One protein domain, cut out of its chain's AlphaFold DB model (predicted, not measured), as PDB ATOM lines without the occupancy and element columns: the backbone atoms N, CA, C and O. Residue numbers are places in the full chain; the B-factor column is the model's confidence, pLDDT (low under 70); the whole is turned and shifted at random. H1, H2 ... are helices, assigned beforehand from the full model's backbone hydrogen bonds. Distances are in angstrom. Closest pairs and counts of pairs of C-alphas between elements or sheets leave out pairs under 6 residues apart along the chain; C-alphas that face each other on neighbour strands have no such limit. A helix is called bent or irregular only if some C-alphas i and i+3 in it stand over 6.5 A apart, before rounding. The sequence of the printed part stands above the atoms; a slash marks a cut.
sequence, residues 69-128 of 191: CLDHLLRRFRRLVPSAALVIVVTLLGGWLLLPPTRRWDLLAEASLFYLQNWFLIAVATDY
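AT A GLANCE: This is residues 69 to 128 of the 191 residues of the protein "Acyltransferase" of Naumannella sp. ID2617S (UniProt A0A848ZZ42). A long helix, H1, forms one side of a flat, open shape; the link after it folds back alongside its second half and leads to a short helix, H2, that points away from H1. The first half of H1 sticks out with residues 69 to 83. The printed part has 60 residues, two named helices, H1 then H2, and no named strand; its class is all helix. It is only just loose, close to extended, with a radius of gyration of the C-alphas of 15.3 A and spans of 45 by 33 by 17 A.

HOW THE PARTS SIT: H1, residues 69 to 98, has a kink of 34 degrees near residue 80. It is neither bent nor irregular, but only just: C-alphas 79 and 82 are 6.4 A apart. H2, residues 116 to 124, is apart from H1. Every O i to N i+4 pair is within hydrogen-bond range in H2, and 23 of 26 in H1.

IN THESE COORDINATES: H1 begins at C-alpha 69 (13.187, 56.768, 259.208) and is 42.8 A long. H2 is 12.2 A long and ends at C-alpha 124 (13.295, 84.834, 281.397).

THE WHOLE: The two C-alphas farthest apart, those of Cys 69 and Pro 100, are 46.2 A apart. The printed part has no cut. The link from H1 to H2 is long, 17 residues. The pLDDT is under 70 at residue 69, residues 101 to 117 and residues 119 to 128.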
ATOM      1  N   CYS A  69      14.020  55.850 258.427       68.19
ATOM      2  CA  CYS A  69      13.187  56.768 259.208       68.19
ATOM      3  C   CYS A  69      13.556  58.229 258.922       68.19
ATOM      4  O   CYS A  69      12.679  59.055 258.653       68.19
ATOM      5  N   LEU A  70      14.860  58.503 258.850       71.50
ATOM      6  CA  LEU A  70      15.428  59.799 258.483       71.50
ATOM      7  C   LEU A  70      14.890  60.314 257.151       71.50
ATOM      8  O   LEU A  70      14.475  61.461 257.046       71.50
ATOM      9  N   ASP A  71      14.818  59.448 256.153       75.31
ATOM     10  CA  ASP A  71      14.422  59.809 254.800       75.31
ATOM     11  C   ASP A  71      12.924  60.179 254.720       75.31
ATOM     12  O   ASP A  71      12.494  61.061 253.973       75.31
ATOM     13  N   HIS A  72      12.101  59.559 255.575       71.69
ATOM     14  CA  HIS A  72      10.688  59.915 255.739       71.69
ATOM     15  C   HIS A  72      10.494  61.245 256.478       71.69
ATOM     16  O   HIS A  72       9.620  62.030 256.097       71.69
ATOM     17  N   LEU A  73      11.316  61.526 257.495       74.50
ATOM     18  CA  LEU A  73      11.312  62.822 258.179       74.50
ATOM     19  C   LEU A  73      11.823  63.942 257.264       74.50
ATOM     20  O   LEU A  73      11.187  64.990 257.188       74.50
ATOM     21  N   LEU A  74      12.890  63.710 256.502       79.31
ATOM     22  CA  LEU A  74      13.473  64.679 255.569       79.31
ATOM     23  C   LEU A  74      12.499  65.073 254.455       79.31
ATOM     24  O   LEU A  74      12.368  66.254 254.131       79.31
ATOM     25  N   ARG A  75      11.748  64.109 253.902       78.88
ATOM     26  CA  ARG A  75      10.681  64.389 252.922       78.88
ATOM     27  C   ARG A  75       9.570  65.263 253.496       78.88
ATOM     28  O   ARG A  75       9.027  66.100 252.779       78.88
ATOM     29  N   ARG A  76       9.221  65.074 254.773       79.88
ATOM     30  CA  ARG A  76       8.263  65.948 255.466       79.88
ATOM     31  C   ARG A  76       8.859  67.328 255.684       79.88
ATOM     32  O   ARG A  76       8.235  68.306 255.284       79.88
ATOM     33  N   PHE A  77      10.072  67.402 256.221       80.12
ATOM     34  CA  PHE A  77      10.761  68.656 256.502       80.12
ATOM     35  C   PHE A  77      10.877  69.533 255.248       80.12
ATOM     36  O   PHE A  77      10.411  70.667 255.256       80.12
ATOM     37  N   ARG A  78      11.336  68.977 254.118       82.25
ATOM     38  CA  ARG A  78      11.433  69.698 252.832       82.25
ATOM     39  C   ARG A  78      10.109  70.272 252.315       82.25
ATOM     40  O   ARG A  78      10.136  71.218 251.541       82.25
ATOM     41  N   ARG A  79       8.960  69.725 252.723       80.62
ATOM     42  CA  ARG A  79       7.634  70.260 252.361       80.62
ATOM     43  C   ARG A  79       7.137  71.343 253.321       80.62
ATOM     44  O   ARG A  79       6.349  72.180 252.905       80.62
ATOM     45  N   LEU A  80       7.579  71.327 254.578       79.69
ATOM     46  CA  LEU A  80       7.178  72.278 255.629       79.69
ATOM     47  C   LEU A  80       8.028  73.558 255.617       79.69
ATOM     48  O   LEU A  80       7.511  74.653 255.844       79.69
ATOM     49  N   VAL A  81       9.320  73.419 255.310       82.81
ATOM     50  CA  VAL A  81      10.285  74.525 255.214       82.81
ATOM     51  C   VAL A  81       9.830  75.667 254.294       82.81
ATOM     52  O   VAL A  81       9.890  76.804 254.750       82.81
ATOM     53  N   PRO A  82       9.340  75.443 253.056       81.44
ATOM     54  CA  PRO A  82       8.983  76.553 252.169       81.44
ATOM     55  C   PRO A  82       7.824  77.400 252.710       81.44
ATOM     56  O   PRO A  82       7.881  78.625 252.639       81.44
ATOM     57  N   SER A  83       6.805  76.777 253.312       81.75
ATOM     58  CA  SER A  83       5.711  77.520 253.948       81.75
ATOM     59  C   SER A  83       6.175  78.301 255.177       81.75
ATOM     60  O   SER A  83       5.757  79.438 255.367       81.75
ATOM     61  N   ALA A  84       7.058  77.715 255.991       76.88
ATOM     62  CA  ALA A  84       7.595  78.390 257.167       76.88
ATOM     63  C   ALA A  84       8.462  79.592 256.767       76.88
ATOM     64  O   ALA A  84       8.279  80.680 257.303       76.88
ATOM     65  N   ALA A  85       9.343  79.412 255.778       82.25
ATOM     66  CA  ALA A  85      10.193  80.472 255.248       82.25
ATOM     67  C   ALA A  85       9.366  81.645 254.707       82.25
ATOM     68  O   ALA A  85       9.673  82.793 255.013       82.25
ATOM     69  N   LEU A  86       8.285  81.368 253.968       86.25
ATOM     70  CA  LEU A  86       7.396  82.411 253.458       86.25
ATOM     71  C   LEU A  86       6.747  83.198 254.597       86.25
ATOM     72  O   LEU A  86       6.819  84.424 254.595       86.25
ATOM     73  N   VAL A  87       6.150  82.508 255.575       82.56
ATOM     74  CA  VAL A  87       5.513  83.171 256.723       82.56
ATOM     75  C   VAL A  87       6.522  84.056 257.440       82.56
ATOM     76  O   VAL A  87       6.232  85.226 257.630       82.56
ATOM     77  N   ILE A  88       7.714  83.533 257.740       80.44
ATOM     78  CA  ILE A  88       8.807  84.267 258.392       80.44
ATOM     79  C   ILE A  88       9.186  85.533 257.616       80.44
ATOM     80  O   ILE A  88       9.306  86.602 258.209       80.44
ATOM     81  N   VAL A  89       9.378  85.430 256.300       84.12
ATOM     82  CA  VAL A  89       9.736  86.583 255.461       84.12
ATOM     83  C   VAL A  89       8.628  87.633 255.495       84.12
ATOM     84  O   VAL A  89       8.914  88.816 255.657       84.12
ATOM     85  N   VAL A  90       7.366  87.210 255.399       86.75
ATOM     86  CA  VAL A  90       6.211  88.113 255.437       86.75
ATOM     87  C   VAL A  90       6.077  88.797 256.798       86.75
ATOM     88  O   VAL A  90       5.859  90.006 256.836       86.75
ATOM     89  N   THR A  91       6.243  88.083 257.916       80.69
ATOM     90  CA  THR A  91       6.206  88.710 259.247       80.69
ATOM     91  C   THR A  91       7.386  89.639 259.484       80.69
ATOM     92  O   THR A  91       7.191  90.684 260.098       80.69
ATOM     93  N   LEU A  92       8.584  89.322 258.984       79.44
ATOM     94  CA  LEU A  92       9.740  90.221 259.067       79.44
ATOM     95  C   LEU A  92       9.519  91.498 258.248       79.44
ATOM     96  O   LEU A  92       9.752  92.591 258.760       79.44
ATOM     97  N   LEU A  93       9.013  91.379 257.015       82.75
ATOM     98  CA  LEU A  93       8.669  92.540 256.188       82.75
ATOM     99  C   LEU A  93       7.571  93.389 256.832       82.75
ATOM    100  O   LEU A  93       7.699  94.610 256.903       82.75
ATOM    101  N   GLY A  94       6.508  92.748 257.323       82.81
ATOM    102  CA  GLY A  94       5.419  93.427 258.020       82.81
ATOM    103  C   GLY A  94       5.915  94.130 259.283       82.81
ATOM    104  O   GLY A  94       5.616  95.299 259.498       82.81
ATOM    105  N   GLY A  95       6.744  93.460 260.083       78.19
ATOM    106  CA  GLY A  95       7.347  94.049 261.273       78.19
ATOM    107  C   GLY A  95       8.224  95.257 260.940       78.19
ATOM    108  O   GLY A  95       8.142  96.286 261.605       78.19
ATOM    109  N   TRP A  96       9.011  95.173 259.869       75.31
ATOM    110  CA  TRP A  96       9.871  96.269 259.430       75.31
ATOM    111  C   TRP A  96       9.084  97.489 258.930       75.31
ATOM    112  O   TRP A  96       9.455  98.622 259.241       75.31
ATOM    113  N   LEU A  97       7.986  97.264 258.198       82.44
ATOM    114  CA  LEU A  97       7.174  98.329 257.607       82.44
ATOM    115  C   LEU A  97       6.214  98.985 258.613       82.44
ATOM    116  O   LEU A  97       6.012 100.196 258.551       82.44
ATOM    117  N   LEU A  98       5.633  98.212 259.538       81.69
ATOM    118  CA  LEU A  98       4.623  98.710 260.477       81.69
ATOM    119  C   LEU A  98       5.202  99.234 261.807       81.69
ATOM    120  O   LEU A  98       4.533 100.040 262.455       81.69
ATOM    121  N   LEU A  99       6.401  98.812 262.248       75.56
ATOM    122  CA  LEU A  99       6.928  99.213 263.566       75.56
ATOM    123  C   LEU A  99       7.829 100.472 263.540       75.56
ATOM    124  O   LEU A  99       8.622 100.671 262.606       75.56
ATOM    125  N   PRO A 100       7.789 101.297 264.614       77.50
ATOM    126  CA  PRO A 100       8.697 102.428 264.811       77.50
ATOM    127  C   PRO A 100      10.177 101.999 264.890       77.50
ATOM    128  O   PRO A 100      10.460 100.941 265.455       77.50
ATOM    129  N   PRO A 101      11.139 102.826 264.420       69.88
ATOM    130  CA  PRO A 101      12.568 102.482 264.338       69.88
ATOM    131  C   PRO A 101      13.193 101.978 265.643       69.88
ATOM    132  O   PRO A 101      14.060 101.110 265.617       69.88
ATOM    133  N   THR A 102      12.722 102.482 266.784       68.25
ATOM    134  CA  THR A 102      13.191 102.113 268.126       68.25
ATOM    135  C   THR A 102      12.852 100.678 268.526       68.25
ATOM    136  O   THR A 102      13.586 100.097 269.311       68.25
ATOM    137  N   ARG A 103      11.792 100.078 267.963       65.12
ATOM    138  CA  ARG A 103      11.370  98.688 268.233       65.12
ATOM    139  C   ARG A 103      11.763  97.697 267.134       65.12
ATOM    140  O   ARG A 103      11.487  96.507 267.242       65.12
ATOM    141  N   ARG A 104      12.410  98.162 266.058       65.56
ATOM    142  CA  ARG A 104      12.871  97.292 264.957       65.56
ATOM    143  C   ARG A 104      14.024  96.377 265.372       65.56
ATOM    144  O   ARG A 104      14.185  95.313 264.793       65.56
ATOM    145  N   TRP A 105      14.792  96.770 266.386       58.41
ATOM    146  CA  TRP A 105      15.874  95.953 266.940       58.41
ATOM    147  C   TRP A 105      15.356  94.804 267.820       58.41
ATOM    148  O   TRP A 105      15.957  93.734 267.807       58.41
ATOM    149  N   ASP A 106      14.184  94.953 268.453       62.22
ATOM    150  CA  ASP A 106      13.507  93.862 269.180       62.22
ATOM    151  C   ASP A 106      13.021  92.748 268.235       62.22
ATOM    152  O   ASP A 106      12.937  91.586 268.622       62.22
ATOM    153  N   LEU A 107      12.738  93.078 266.967       58.91
ATOM    154  CA  LEU A 107      12.437  92.089 265.923       58.91
ATOM    155  C   LEU A 107      13.679  91.280 265.498       58.91
ATOM    156  O   LEU A 107      13.529  90.184 264.959       58.91
ATOM    157  N   LEU A 108      14.889  91.820 265.710       54.12
ATOM    158  CA  LEU A 108      16.154  91.270 265.204       54.12
ATOM    159  C   LEU A 108      17.028  90.603 266.274       54.12
ATOM    160  O   LEU A 108      17.890  89.810 265.907       54.12
ATOM    161  N   ALA A 109      16.819  90.871 267.564       51.97
ATOM    162  CA  ALA A 109      17.731  90.393 268.604       51.97
ATOM    163  C   ALA A 109      17.782  88.855 268.760       51.97
ATOM    164  O   ALA A 109      18.852  88.331 269.045       51.97
ATOM    165  N   GLU A 110      16.695  88.093 268.569       50.72
ATOM    166  CA  GLU A 110      16.680  86.675 269.016       50.72
ATOM    167  C   GLU A 110      15.890  85.705 268.130       50.72
ATOM    168  O   GLU A 110      15.608  84.575 268.534       50.72
ATOM    169  N   ALA A 111      15.537  86.153 266.924       49.31
ATOM    170  CA  ALA A 111      15.022  85.377 265.800       49.31
ATOM    171  C   ALA A 111      14.305  84.065 266.191       49.31
ATOM    172  O   ALA A 111      14.919  82.997 266.294       49.31
ATOM    173  N   SER A 112      12.972  84.104 266.287       53.16
ATOM    174  CA  SER A 112      12.126  82.904 266.437       53.16
ATOM    175  C   SER A 112      12.438  81.811 265.387       53.16
ATOM    176  O   SER A 112      12.146  80.637 265.600       53.16
ATOM    177  N   LEU A 113      13.087  82.200 264.281       52.84
ATOM    178  CA  LEU A 113      13.726  81.373 263.250       52.84
ATOM    179  C   LEU A 113      14.670  80.280 263.779       52.84
ATOM    180  O   LEU A 113      14.631  79.163 263.271       52.84
ATOM    181  N   PHE A 114      15.517  80.581 264.769       59.09
ATOM    182  CA  PHE A 114      16.546  79.652 265.262       59.09
ATOM    183  C   PHE A 114      16.157  78.949 266.564       59.09
ATOM    184  O   PHE A 114      17.005  78.321 267.192       59.09
ATOM    185  N   TYR A 115      14.893  79.052 266.993       61.97
ATOM    186  CA  TYR A 115      14.433  78.512 268.281       61.97
ATOM    187  C   TYR A 115      15.144  79.142 269.505       61.97
ATOM    188  O   TYR A 115      14.944  78.706 270.636       61.97
ATOM    189  N   LEU A 116      15.938  80.201 269.317       63.19
ATOM    190  CA  LEU A 116      16.655  80.891 270.395       63.19
ATOM    191  C   LEU A 116      15.696  81.657 271.304       63.19
ATOM    192  O   LEU A 116      15.854  81.637 272.519       63.19
ATOM    193  N   GLN A 117      14.625  82.211 270.739       69.00
ATOM    194  CA  GLN A 117      13.600  82.886 271.522       69.00
ATOM    195  C   GLN A 117      12.884  81.968 272.521       69.00
ATOM    196  O   GLN A 117      12.535  82.416 273.605       69.00
ATOM    197  N   ASN A 118      12.699  80.679 272.209       71.81
ATOM    198  CA  ASN A 118      12.138  79.735 273.181       71.81
ATOM    199  C   ASN A 118      13.103  79.494 274.347       71.81
ATOM    200  O   ASN A 118      12.661  79.375 275.485       71.81
ATOM    201  N   TRP A 119      14.411  79.473 274.089       68.44
ATOM    202  CA  TRP A 119      15.430  79.379 275.137       68.44
ATOM    203  C   TRP A 119      15.529  80.647 275.978       68.44
ATOM    204  O   TRP A 119      15.608  80.553 277.200       68.44
ATOM    205  N   PHE A 120      15.460  81.818 275.348       69.38
ATOM    206  CA  PHE A 120      15.395  83.092 276.055       69.38
ATOM    207  C   PHE A 120      14.129  83.188 276.909       69.38
ATOM    208  O   PHE A 120      14.205  83.517 278.087       69.38
ATOM    209  N   LEU A 121      12.973  82.793 276.366       65.50
ATOM    210  CA  LEU A 121      11.728  82.688 277.121       65.50
ATOM    211  C   LEU A 121      11.870  81.727 278.298       65.50
ATOM    212  O   LEU A 121      11.386  82.049 279.365       65.50
ATOM    213  N   ILE A 122      12.550  80.587 278.165       67.88
ATOM    214  CA  ILE A 122      12.821  79.696 279.306       67.88
ATOM    215  C   ILE A 122      13.721  80.379 280.345       67.88
ATOM    216  O   ILE A 122      13.469  80.250 281.539       67.88
ATOM    217  N   ALA A 123      14.741  81.115 279.903       69.81
ATOM    218  CA  ALA A 123      15.662  81.829 280.783       69.81
ATOM    219  C   ALA A 123      15.003  83.018 281.508       69.81
ATOM    220  O   ALA A 123      15.391  83.345 282.627       69.81
ATOM    221  N   VAL A 124      14.002  83.648 280.885       66.06
ATOM    222  CA  VAL A 124      13.295  84.834 281.397       66.06
ATOM    223  C   VAL A 124      11.927  84.489 282.003       66.06
ATOM    224  O   VAL A 124      11.346  85.311 282.709       66.06
ATOM    225  N   ALA A 125      11.398  83.283 281.784       63.28
ATOM    226  CA  ALA A 125      10.085  82.882 282.275       63.28
ATOM    227  C   ALA A 125      10.068  82.729 283.793       63.28
ATOM    228  O   ALA A 125      10.291  81.661 284.363       63.28
ATOM    229  N   THR A 126       9.688  83.817 284.446       54.62
ATOM    230  CA  THR A 126       9.181  83.831 285.806       54.62
ATOM    231  C   THR A 126       7.717  83.386 285.787       54.62
ATOM    232  O   THR A 126       6.853  84.097 285.282       54.62
ATOM    233  N   ASP A 127       7.450  82.201 286.336       53.59
ATOM    234  CA  ASP A 127       6.132  81.685 286.727       53.59
ATOM    235  C   ASP A 127       5.011  81.655 285.660       53.59
ATOM    236  O   ASP A 127       4.141  82.518 285.588       53.59
ATOM    237  N   TYR A 128       4.899  80.528 284.948       54.62
ATOM    238  CA  TYR A 128       3.752  80.189 284.076       54.62
ATOM    239  C   TYR A 128       2.420  79.972 284.816       54.62
ATOM    240  O   TYR A 128       1.370  79.755 284.207       54.62
TER     241      TYR A 128